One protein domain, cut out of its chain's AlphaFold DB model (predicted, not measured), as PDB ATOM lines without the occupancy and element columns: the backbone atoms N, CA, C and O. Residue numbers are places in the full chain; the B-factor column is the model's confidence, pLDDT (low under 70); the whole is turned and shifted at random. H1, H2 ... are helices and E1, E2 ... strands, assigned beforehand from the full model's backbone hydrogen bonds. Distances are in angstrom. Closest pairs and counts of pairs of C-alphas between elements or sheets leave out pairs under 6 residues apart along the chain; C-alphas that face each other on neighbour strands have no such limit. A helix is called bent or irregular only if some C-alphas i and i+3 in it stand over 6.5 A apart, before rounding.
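Overview. This is residues 36 to 110 of the 148 residues of an uncharacterized protein of Tessaracoccus sp. MC1865 (UniProt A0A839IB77). Two helices, H2 and H3, run the same way, roughly side by side, away from a small two-stranded sheet, E1 and E2, at one end of the domain. The short helix H1 lies to one side and meets the far end of H2, while the long link of residues 76 to 88 returns from that far end to the sheet. The printed part has 75 residues, with three named helices and two named strands in the order H1 E1 H2 E2 H3; the sheet has the order E1 - E2 and is antiparallel. The class is mixed, helices and strands, with 35 residues, under half, in named elements. The whole is compact, with a radius of gyration of the C-alphas of 11.5 A and spans of 34 by 25 by 16 A.

Along the chain. After residues 36 to 46, helix H1 takes residues 47 to 52, with C-alpha 47 at (26.907, -20.373, -11.980). Strand E1 is residues 57 to 62, 9.0 A long. Helix H2 is residues 64 to 75, 16.1 A from first to last C-alpha, beginning at C-alpha 64 at (33.566, -7.800, -2.533). It is neither bent nor irregular, but only just: C-alphas 66 and 69 are 6.1 A apart. Strand E2 is residues 89 to 91, 7.2 A long. Helix H3 is residues 96 to 103, 10.4 A long, ending at C-alpha 103 at (35.953, -10.251, -16.029).

Arrangement. E1 and E2 are antiparallel neighbours, with 153 degrees between their directions. N 61 and O 90 are 3.0 A apart and N 90 and O 61 are 2.9 A apart, both within hydrogen-bond range. The closest C-alphas of E1 and H3 are those of Gly 61 and Met 96, 5.5 A apart. H2 and H3 are close but not clearly touching; their closest C-alphas, those of Leu 71 and Ile 103, are 7.7 A apart. They run the same way at a shallow tilt of 23 degrees. H1 and H2 only just touch, with 3 pairs of C-alphas within 8 A, H2 with its residues 72 to 75 alone; the closest C-alphas are those of Pro 47 and Ala 75, 5.4 A apart. These two run opposite ways at a steep tilt of 47 degrees. H1 is apart from E2 and from H3. In H3 every O i to N i+4 pair is within hydrogen-bond range; in H1 it is 1 of 2 and in H2 6 of 8.

Size, cuts and confidence. The two C-alphas farthest apart, those of Arg 91 and Gln 110, are 33.9 A apart. The printed part has no cut. The link from H2 to E2, 13 residues, is long; the links H1 to E1, E1 to H2 and E2 to H3 are tight. The mean pLDDT of the printed part is 84.3, and it is under 70 at residue 36, residues 80 to 84, residue 106 and residues 108 to 110.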
ATOM      1  N   PRO A  36      48.970 -15.656  -1.616       68.00
ATOM      2  CA  PRO A  36      48.123 -16.816  -1.381       68.00
ATOM      3  C   PRO A  36      47.141 -16.969  -2.543       68.00
ATOM      4  O   PRO A  36      46.303 -16.100  -2.783       68.00
ATOM      5  N   LYS A  37      47.278 -18.069  -3.284       70.25
ATOM      6  CA  LYS A  37      46.455 -18.350  -4.457       70.25
ATOM      7  C   LYS A  37      45.110 -18.880  -3.980       70.25
ATOM      8  O   LYS A  37      45.043 -19.882  -3.272       70.25
ATOM      9  N   GLY A  38      44.043 -18.170  -4.327       78.69
ATOM     10  CA  GLY A  38      42.689 -18.689  -4.190       78.69
ATOM     11  C   GLY A  38      42.435 -19.826  -5.186       78.69
ATOM     12  O   GLY A  38      43.285 -20.135  -6.022       78.69
ATOM     13  N   ASN A  39      41.262 -20.450  -5.112       83.50
ATOM     14  CA  ASN A  39      40.850 -21.441  -6.102       83.50
ATOM     15  C   ASN A  39      40.117 -20.731  -7.241       83.50
ATOM     16  O   ASN A  39      38.969 -20.327  -7.069       83.50
ATOM     17  N   VAL A  40      40.778 -20.561  -8.381       84.06
ATOM     18  CA  VAL A  40      40.181 -19.958  -9.576       84.06
ATOM     19  C   VAL A  40      40.110 -21.046 -10.643       84.06
ATOM     20  O   VAL A  40      41.143 -21.352 -11.243       84.06
ATOM     21  N   PRO A  41      38.937 -21.671 -10.870       82.88
ATOM     22  CA  PRO A  41      38.815 -22.719 -11.875       82.88
ATOM     23  C   PRO A  41      39.185 -22.197 -13.274       82.88
ATOM     24  O   PRO A  41      39.222 -20.986 -13.520       82.88
ATOM     25  N   ALA A  42      39.469 -23.096 -14.211       79.50
ATOM     26  CA  ALA A  42      39.604 -22.733 -15.620       79.50
ATOM     27  C   ALA A  42      38.221 -22.666 -16.288       79.50
ATOM     28  O   ALA A  42      37.283 -23.318 -15.834       79.50
ATOM     29  N   GLY A  43      38.106 -21.904 -17.378       81.62
ATOM     30  CA  GLY A  43      36.891 -21.854 -18.192       81.62
ATOM     31  C   GLY A  43      36.000 -20.627 -17.956       81.62
ATOM     32  O   GLY A  43      36.395 -19.702 -17.233       81.62
ATOM     33  N   PRO A  44      34.834 -20.592 -18.629       82.75
ATOM     34  CA  PRO A  44      33.920 -19.457 -18.609       82.75
ATOM     35  C   PRO A  44      33.302 -19.259 -17.223       82.75
ATOM     36  O   PRO A  44      33.137 -20.202 -16.451       82.75
ATOM     37  N   VAL A  45      32.931 -18.017 -16.914       83.56
ATOM     38  CA  VAL A  45      32.249 -17.679 -15.660       83.56
ATOM     39  C   VAL A  45      30.792 -18.143 -15.756       83.56
ATOM     40  O   VAL A  45      29.963 -17.460 -16.353       83.56
ATOM     41  N   THR A  46      30.491 -19.322 -15.208       84.62
ATOM     42  CA  THR A  46      29.137 -19.904 -15.100       84.62
ATOM     43  C   THR A  46      28.662 -19.940 -13.639       84.62
ATOM     44  O   THR A  46      29.456 -19.688 -12.729       84.62
ATOM     45  N   PRO A  47      27.381 -20.232 -13.357       84.69
ATOM     46  CA  PRO A  47      26.907 -20.373 -11.980       84.69
ATOM     47  C   PRO A  47      27.673 -21.446 -11.190       84.69
ATOM     48  O   PRO A  47      28.086 -21.195 -10.062       84.69
ATOM     49  N   GLU A  48      27.952 -22.594 -11.808       85.81
ATOM     50  CA  GLU A  48      28.667 -23.724 -11.196       85.81
ATOM     51  C   GLU A  48      30.132 -23.364 -10.908       85.81
ATOM     52  O   GLU A  48      30.711 -23.760  -9.895       85.81
ATOM     53  N   PHE A  49      30.735 -22.553 -11.783       87.38
ATOM     54  CA  PHE A  49      32.073 -22.007 -11.584       87.38
ATOM     55  C   PHE A  49      32.160 -21.162 -10.305       87.38
ATOM     56  O   PHE A  49      33.128 -21.280  -9.551       87.38
ATOM     57  N   LEU A  50      31.147 -20.329 -10.038       86.88
ATOM     58  CA  LEU A  50      31.120 -19.445  -8.870       86.88
ATOM     59  C   LEU A  50      31.002 -20.208  -7.541       86.88
ATOM     60  O   LEU A  50      31.502 -19.723  -6.527       86.88
ATOM     61  N   GLU A  51      30.413 -21.407  -7.527       87.56
ATOM     62  CA  GLU A  51      30.306 -22.231  -6.311       87.56
ATOM     63  C   GLU A  51      31.684 -22.683  -5.803       87.56
ATOM     64  O   GLU A  51      31.981 -22.671  -4.597       87.56
ATOM     65  N   VAL A  52      32.552 -23.044  -6.749       87.62
ATOM     66  CA  VAL A  52      33.907 -23.552  -6.503       87.62
ATOM     67  C   VAL A  52      34.934 -22.415  -6.423       87.62
ATOM     68  O   VAL A  52      35.995 -22.577  -5.805       87.62
ATOM     69  N   LEU A  53      34.613 -21.251  -6.998       89.06
ATOM     70  CA  LEU A  53      35.459 -20.064  -6.997       89.06
ATOM     71  C   LEU A  53      35.767 -19.590  -5.567       89.06
ATOM     72  O   LEU A  53      34.898 -19.424  -4.706       89.06
ATOM     73  N   ARG A  54      37.048 -19.331  -5.314       89.56
ATOM     74  CA  ARG A  54      37.559 -18.669  -4.113       89.56
ATOM     75  C   ARG A  54      38.547 -17.604  -4.548       89.56
ATOM     76  O   ARG A  54      39.713 -17.904  -4.785       89.56
ATOM     77  N   VAL A  55      38.080 -16.365  -4.641       88.94
ATOM     78  CA  VAL A  55      38.927 -15.227  -5.008       88.94
ATOM     79  C   VAL A  55      39.851 -14.881  -3.828       88.94
ATOM     80  O   VAL A  55      39.366 -14.711  -2.702       88.94
ATOM     81  N   PRO A  56      41.181 -14.804  -4.030       89.12
ATOM     82  CA  PRO A  56      42.105 -14.426  -2.970       89.12
ATOM     83  C   PRO A  56      41.907 -12.963  -2.569       89.12
ATOM     84  O   PRO A  56      41.510 -12.119  -3.372       89.12
ATOM     85  N   ARG A  57      42.207 -12.655  -1.306       90.19
ATOM     86  CA  ARG A  57      42.175 -11.281  -0.798       90.19
ATOM     87  C   ARG A  57      43.566 -10.666  -0.831       90.19
ATOM     88  O   ARG A  57      44.546 -11.320  -0.479       90.19
ATOM     89  N   ALA A  58      43.624  -9.388  -1.169       88.12
ATOM     90  CA  ALA A  58      44.836  -8.582  -1.152       88.12
ATOM     91  C   ALA A  58      44.738  -7.493  -0.075       88.12
ATOM     92  O   ALA A  58      43.653  -7.160   0.398       88.12
ATOM     93  N   PHE A  59      45.870  -6.914   0.337       87.50
ATOM     94  CA  PHE A  59      45.861  -5.810   1.307       87.50
ATOM     95  C   PHE A  59      45.065  -4.601   0.793       87.50
ATOM     96  O   PHE A  59      44.346  -3.967   1.565       87.50
ATOM     97  N   THR A  60      45.145  -4.360  -0.513       91.38
ATOM     98  CA  THR A  60      44.377  -3.376  -1.274       91.38
ATOM     99  C   THR A  60      43.755  -4.115  -2.451       91.38
ATOM    100  O   THR A  60      44.479  -4.793  -3.176       91.38
ATOM    101  N   GLY A  61      42.437  -4.033  -2.610       93.12
ATOM    102  CA  GLY A  61      41.719  -4.814  -3.613       93.12
ATOM    103  C   GLY A  61      40.314  -4.289  -3.879       93.12
ATOM    104  O   GLY A  61      39.863  -3.367  -3.198       93.12
ATOM    105  N   TYR A  62      39.615  -4.885  -4.839       95.44
ATOM    106  CA  TYR A  62      38.247  -4.486  -5.159       95.44
ATOM    107  C   TYR A  62      37.261  -4.896  -4.069       95.44
ATOM    108  O   TYR A  62      37.421  -5.921  -3.396       95.44
ATOM    109  N   ARG A  63      36.228  -4.077  -3.893       96.25
ATOM    110  CA  ARG A  63      35.171  -4.285  -2.909       96.25
ATOM    111  C   ARG A  63      34.352  -5.556  -3.216       96.25
ATOM    112  O   ARG A  63      33.671  -5.587  -4.243       96.25
ATOM    113  N   PRO A  64      34.321  -6.561  -2.315       92.94
ATOM    114  CA  PRO A  64      33.566  -7.800  -2.533       92.94
ATOM    115  C   PRO A  64      32.081  -7.565  -2.806       92.94
ATOM    116  O   PRO A  64      31.520  -8.150  -3.725       92.94
ATOM    117  N   GLU A  65      31.476  -6.615  -2.088       93.56
ATOM    118  CA  GLU A  65      30.052  -6.287  -2.224       93.56
ATOM    119  C   GLU A  65      29.663  -5.741  -3.611       93.56
ATOM    120  O   GLU A  65      28.484  -5.745  -3.951       93.56
ATOM    121  N   GLN A  66      30.626  -5.260  -4.406       92.75
ATOM    122  CA  GLN A  66      30.394  -4.823  -5.789       92.75
ATOM    123  C   GLN A  66      30.780  -5.905  -6.804       92.75
ATOM    124  O   GLN A  66      30.122  -6.042  -7.834       92.75
ATOM    125  N   VAL A  67      31.823  -6.686  -6.508       91.81
ATOM    126  CA  VAL A  67      32.331  -7.740  -7.395       91.81
ATOM    127  C   VAL A  67      31.391  -8.947  -7.427       91.81
ATOM    128  O   VAL A  67      31.035  -9.405  -8.509       91.81
ATOM    129  N   ASP A  68      30.937  -9.434  -6.271       91.88
ATOM    130  CA  ASP A  68      30.076 -10.621  -6.172       91.88
ATOM    131  C   ASP A  68      28.771 -10.500  -6.996       91.88
ATOM    132  O   ASP A  68      28.494 -11.392  -7.809       91.88
ATOM    133  N   PRO A  69      27.970  -9.416  -6.881       90.62
ATOM    134  CA  PRO A  69      26.760  -9.275  -7.694       90.62
ATOM    135  C   PRO A  69      27.065  -9.090  -9.185       90.62
ATOM    136  O   PRO A  69      26.279  -9.527 -10.027       90.62
ATOM    137  N   TYR A  70      28.202  -8.476  -9.529       89.62
ATOM    138  CA  TYR A  70      28.618  -8.315 -10.919       89.62
ATOM    139  C   TYR A  70      29.002  -9.661 -11.551       89.62
ATOM    140  O   TYR A  70      28.514  -9.985 -12.634       89.62
ATOM    141  N   LEU A  71      29.775 -10.495 -10.846       89.00
ATOM    142  CA  LEU A  71      30.120 -11.850 -11.289       89.00
ATOM    143  C   LEU A  71      28.874 -12.735 -11.449       89.00
ATOM    144  O   LEU A  71      28.757 -13.451 -12.443       89.00
ATOM    145  N   ALA A  72      27.897 -12.636 -10.542       88.44
ATOM    146  CA  ALA A  72      26.607 -13.316 -10.695       88.44
ATOM    147  C   ALA A  72      25.818 -12.816 -11.927       88.44
ATOM    148  O   ALA A  72      25.138 -13.584 -12.621       88.44
ATOM    149  N   GLY A  73      25.925 -11.524 -12.243       86.06
ATOM    150  CA  GLY A  73      25.388 -10.939 -13.470       86.06
ATOM    151  C   GLY A  73      26.070 -11.476 -14.733       86.06
ATOM    152  O   GLY A  73      25.382 -11.759 -15.714       86.06
ATOM    153  N   ILE A  74      27.395 -11.667 -14.707       85.44
ATOM    154  CA  ILE A  74      28.158 -12.276 -15.809       85.44
ATOM    155  C   ILE A  74      27.736 -13.731 -16.006       85.44
ATOM    156  O   ILE A  74      27.403 -14.114 -17.127       85.44
ATOM    157  N   ALA A  75      27.672 -14.511 -14.924       85.06
ATOM    158  CA  ALA A  75      27.277 -15.918 -14.962       85.06
ATOM    159  C   ALA A  75      25.862 -16.134 -15.521       85.06
ATOM    160  O   ALA A  75      25.588 -17.154 -16.144       85.06
ATOM    161  N   SER A  76      24.971 -15.156 -15.333       82.75
ATOM    162  CA  SER A  76      23.610 -15.174 -15.882       82.75
ATOM    163  C   SER A  76      23.457 -14.444 -17.223       82.75
ATOM    164  O   SER A  76      22.333 -14.268 -17.689       82.75
ATOM    165  N   GLY A  77      24.556 -13.990 -17.838       78.56
ATOM    166  CA  GLY A  77      24.553 -13.315 -19.142       78.56
ATOM    167  C   GLY A  77      23.932 -11.911 -19.152       78.56
ATOM    168  O   GLY A  77      23.675 -11.367 -20.221       78.56
ATOM    169  N   ARG A  78      23.678 -11.309 -17.983       73.00
ATOM    170  CA  ARG A  78      22.982 -10.016 -17.833       73.00
ATOM    171  C   ARG A  78      23.905  -8.822 -17.576       73.00
ATOM    172  O   ARG A  78      23.445  -7.685 -17.643       73.00
ATOM    173  N   ALA A  79      25.176  -9.052 -17.249       72.81
ATOM    174  CA  ALA A  79      26.115  -7.979 -16.918       72.81
ATOM    175  C   ALA A  79      26.725  -7.287 -18.151       72.81
ATOM    176  O   ALA A  79      26.958  -7.902 -19.197       72.81
ATOM    177  N   ALA A  80      27.023  -5.993 -17.987       66.31
ATOM    178  CA  ALA A  80      27.701  -5.158 -18.975       66.31
ATOM    179  C   ALA A  80      29.151  -5.629 -19.245       66.31
ATOM    180  O   ALA A  80      29.740  -6.278 -18.380       66.31
ATOM    181  N   PRO A  81      29.736  -5.313 -20.420       65.81
ATOM    182  CA  PRO A  81      31.103  -5.705 -20.776       65.81
ATOM    183  C   PRO A  81      32.174  -5.194 -19.799       65.81
ATOM    184  O   PRO A  81      32.021  -4.123 -19.209       65.81
ATOM    185  N   ALA A  82      33.282  -5.937 -19.719       67.38
ATOM    186  CA  ALA A  82      34.444  -5.702 -18.858       67.38
ATOM    187  C   ALA A  82      34.925  -4.243 -18.791       67.38
ATOM    188  O   ALA A  82      35.175  -3.716 -17.713       67.38
ATOM    189  N   GLY A  83      35.006  -3.570 -19.942       66.75
ATOM    190  CA  GLY A  83      35.593  -2.231 -20.054       66.75
ATOM    191  C   GLY A  83      34.761  -1.083 -19.474       66.75
ATOM    192  O   GLY A  83      35.230   0.052 -19.485       66.75
ATOM    193  N   THR A  84      33.544  -1.342 -18.989       68.69
ATOM    194  CA  THR A  84      32.643  -0.287 -18.489       68.69
ATOM    195  C   THR A  84      32.529  -0.273 -16.962       68.69
ATOM    196  O   THR A  84      32.192   0.760 -16.383       68.69
ATOM    197  N   GLN A  85      32.796  -1.395 -16.289       80.88
ATOM    198  CA  GLN A  85      32.581  -1.513 -14.849       80.88
ATOM    199  C   GLN A  85      33.837  -1.102 -14.075       80.88
ATOM    200  O   GLN A  85      34.913  -1.650 -14.278       80.88
ATOM    201  N   SER A  86      33.680  -0.164 -13.141       87.00
ATOM    202  CA  SER A  86      34.695   0.142 -12.130       87.00
ATOM    203  C   SER A  86      34.225  -0.342 -10.760       87.00
ATOM    204  O   SER A  86      33.022  -0.392 -10.483       87.00
ATOM    205  N   PHE A  87      35.177  -0.728  -9.914       91.88
ATOM    206  CA  PHE A  87      34.925  -1.136  -8.536       91.88
ATOM    207  C   PHE A  87      35.710  -0.240  -7.588       91.88
ATOM    208  O   PHE A  87      36.847   0.148  -7.866       91.88
ATOM    209  N   ASP A  88      35.122   0.040  -6.433       94.44
ATOM    210  CA  ASP A  88      35.798   0.750  -5.364       94.44
ATOM    211  C   ASP A  88      36.941  -0.098  -4.808       94.44
ATOM    212  O   ASP A  88      36.814  -1.309  -4.589       94.44
ATOM    213  N   VAL A  89      38.055   0.566  -4.511       95.00
ATOM    214  CA  VAL A  89      39.234  -0.064  -3.922       95.00
ATOM    215  C   VAL A  89      39.195   0.100  -2.407       95.00
ATOM    216  O   VAL A  89      39.118   1.208  -1.878       95.00
ATOM    217  N   VAL A  90      39.276  -1.018  -1.690       94.25
ATOM    218  CA  VAL A  90      39.199  -1.074  -0.228       94.25
ATOM    219  C   VAL A  90      40.374  -1.846   0.365       94.25
ATOM    220  O   VAL A  90      41.039  -2.647  -0.299       94.25
ATOM    221  N   ARG A  91      40.626  -1.633   1.661       93.44
ATOM    222  CA  ARG A  91      41.547  -2.494   2.410       93.44
ATOM    223  C   ARG A  91      40.946  -3.889   2.567       93.44
ATOM    224  O   ARG A  91      39.785  -4.012   2.944       93.44
ATOM    225  N   ARG A  92      41.764  -4.928   2.363       90.88
ATOM    226  CA  ARG A  92      41.364  -6.351   2.429       90.88
ATOM    227  C   ARG A  92      40.284  -6.760   1.413       90.88
ATOM    228  O   ARG A  92      39.490  -7.655   1.704       90.88
ATOM    229  N   GLY A  93      40.265  -6.117   0.246       93.00
ATOM    230  CA  GLY A  93      39.403  -6.488  -0.880       93.00
ATOM    231  C   GLY A  93      39.904  -7.710  -1.659       93.00
ATOM    232  O   GLY A  93      40.920  -8.318  -1.304       93.00
ATOM    233  N   TYR A  94      39.197  -8.059  -2.731       92.81
ATOM    234  CA  TYR A  94      39.628  -9.093  -3.673       92.81
ATOM    235  C   TYR A  94      40.836  -8.642  -4.489       92.81
ATOM    236  O   TYR A  94      40.956  -7.467  -4.830       92.81
ATOM    237  N   ASP A  95      41.740  -9.576  -4.789       91.75
ATOM    238  CA  ASP A  95      42.899  -9.289  -5.631       91.75
ATOM    239  C   ASP A  95      42.436  -8.788  -7.009       91.75
ATOM    240  O   ASP A  95      41.655  -9.450  -7.692       91.75
ATOM    241  N   MET A  96      42.905  -7.593  -7.379       91.56
ATOM    242  CA  MET A  96      42.481  -6.907  -8.597       91.56
ATOM    243  C   MET A  96      42.849  -7.699  -9.849       91.56
ATOM    244  O   MET A  96      42.013  -7.812 -10.730       91.56
ATOM    245  N   GLN A  97      44.030  -8.333  -9.886       88.75
ATOM    246  CA  GLN A  97      44.457  -9.111 -11.053       88.75
ATOM    247  C   GLN A  97      43.525 -10.297 -11.282       88.75
ATOM    248  O   GLN A  97      43.097 -10.545 -12.398       88.75
ATOM    249  N   VAL A  98      43.158 -11.001 -10.207       89.00
ATOM    250  CA  VAL A  98      42.256 -12.152 -10.320       89.00
ATOM    251  C   VAL A  98      40.862 -11.724 -10.765       89.00
ATOM    252  O   VAL A  98      40.230 -12.426 -11.548       89.00
ATOM    253  N   VAL A  99      40.357 -10.599 -10.258       89.12
ATOM    254  CA  VAL A  99      39.047 -10.083 -10.669       89.12
ATOM    255  C   VAL A  99      39.080  -9.601 -12.118       89.12
ATOM    256  O   VAL A  99      38.180  -9.961 -12.866       89.12
ATOM    257  N   ASP A 100      40.113  -8.871 -12.533       89.12
ATOM    258  CA  ASP A 100      40.264  -8.409 -13.916       89.12
ATOM    259  C   ASP A 100      40.330  -9.616 -14.877       89.12
ATOM    260  O   ASP A 100      39.543  -9.697 -15.820       89.12
ATOM    261  N   ASP A 101      41.128 -10.642 -14.547       88.38
ATOM    262  CA  ASP A 101      41.199 -11.900 -15.304       88.38
ATOM    263  C   ASP A 101      39.838 -12.614 -15.394       88.38
ATOM    264  O   ASP A 101      39.519 -13.244 -16.401       88.38
ATOM    265  N   LEU A 102      39.032 -12.585 -14.327       87.75
ATOM    266  CA  LEU A 102      37.700 -13.200 -14.311       87.75
ATOM    267  C   LEU A 102      36.712 -12.451 -15.206       87.75
ATOM    268  O   LEU A 102      35.841 -13.073 -15.812       87.75
ATOM    269  N   ILE A 103      36.839 -11.130 -15.270       88.12
ATOM    270  CA  ILE A 103      35.953 -10.251 -16.029       88.12
ATOM    271  C   ILE A 103      36.282 -10.298 -17.528       88.12
ATOM    272  O   ILE A 103      35.375 -10.202 -18.357       88.12
ATOM    273  N   GLU A 104      37.551 -10.498 -17.885       86.38
ATOM    274  CA  GLU A 104      38.006 -10.648 -19.273       86.38
ATOM    275  C   GLU A 104      37.690 -12.023 -19.885       86.38
ATOM    276  O   GLU A 104      37.826 -12.218 -21.097       86.38
ATOM    277  N   ARG A 105      37.240 -12.999 -19.085       83.75
ATOM    278  CA  ARG A 105      36.956 -14.350 -19.582       83.75
ATOM    279  C   ARG A 105      35.806 -14.384 -20.589       83.75
ATOM    280  O   ARG A 105      34.805 -13.679 -20.428       83.75
ATOM    281  N   PRO A 106      35.891 -15.287 -21.588       69.94
ATOM    282  CA  PRO A 106      34.808 -15.495 -22.531       69.94
ATOM    283  C   PRO A 106      33.544 -15.898 -21.776       69.94
ATOM    284  O   PRO A 106      33.537 -16.820 -20.954       69.94
ATOM    285  N   ARG A 107      32.461 -15.174 -22.053       72.50
ATOM    286  CA  ARG A 107      31.148 -15.486 -21.497       72.50
ATOM    287  C   ARG A 107      30.638 -16.793 -22.099       72.50
ATOM    288  O   ARG A 107      30.899 -17.049 -23.275       72.50
ATOM    289  N   PRO A 108      29.849 -17.581 -21.353       64.06
ATOM    290  CA  PRO A 108      29.230 -18.788 -21.896       64.06
ATOM    291  C   PRO A 108      28.399 -18.503 -23.164       64.06
ATOM    292  O   PRO A 108      28.373 -19.321 -24.070       64.06
ATOM    293  N   SER A 109      27.808 -17.307 -23.286       58.31
ATOM    294  CA  SER A 109      27.054 -16.851 -24.469       58.31
ATOM    295  C   SER A 109      27.915 -16.483 -25.688       58.31
ATOM    296  O   SER A 109      27.372 -16.217 -26.753       58.31
ATOM    297  N   GLN A 110      29.234 -16.372 -25.516       53.44
ATOM    298  CA  GLN A 110      30.202 -15.986 -26.549       53.44
ATOM    299  C   GLN A 110      31.141 -17.135 -26.919       53.44
ATOM    300  O   GLN A 110      32.084 -16.904 -27.677       53.44
TER     301      GLN A 110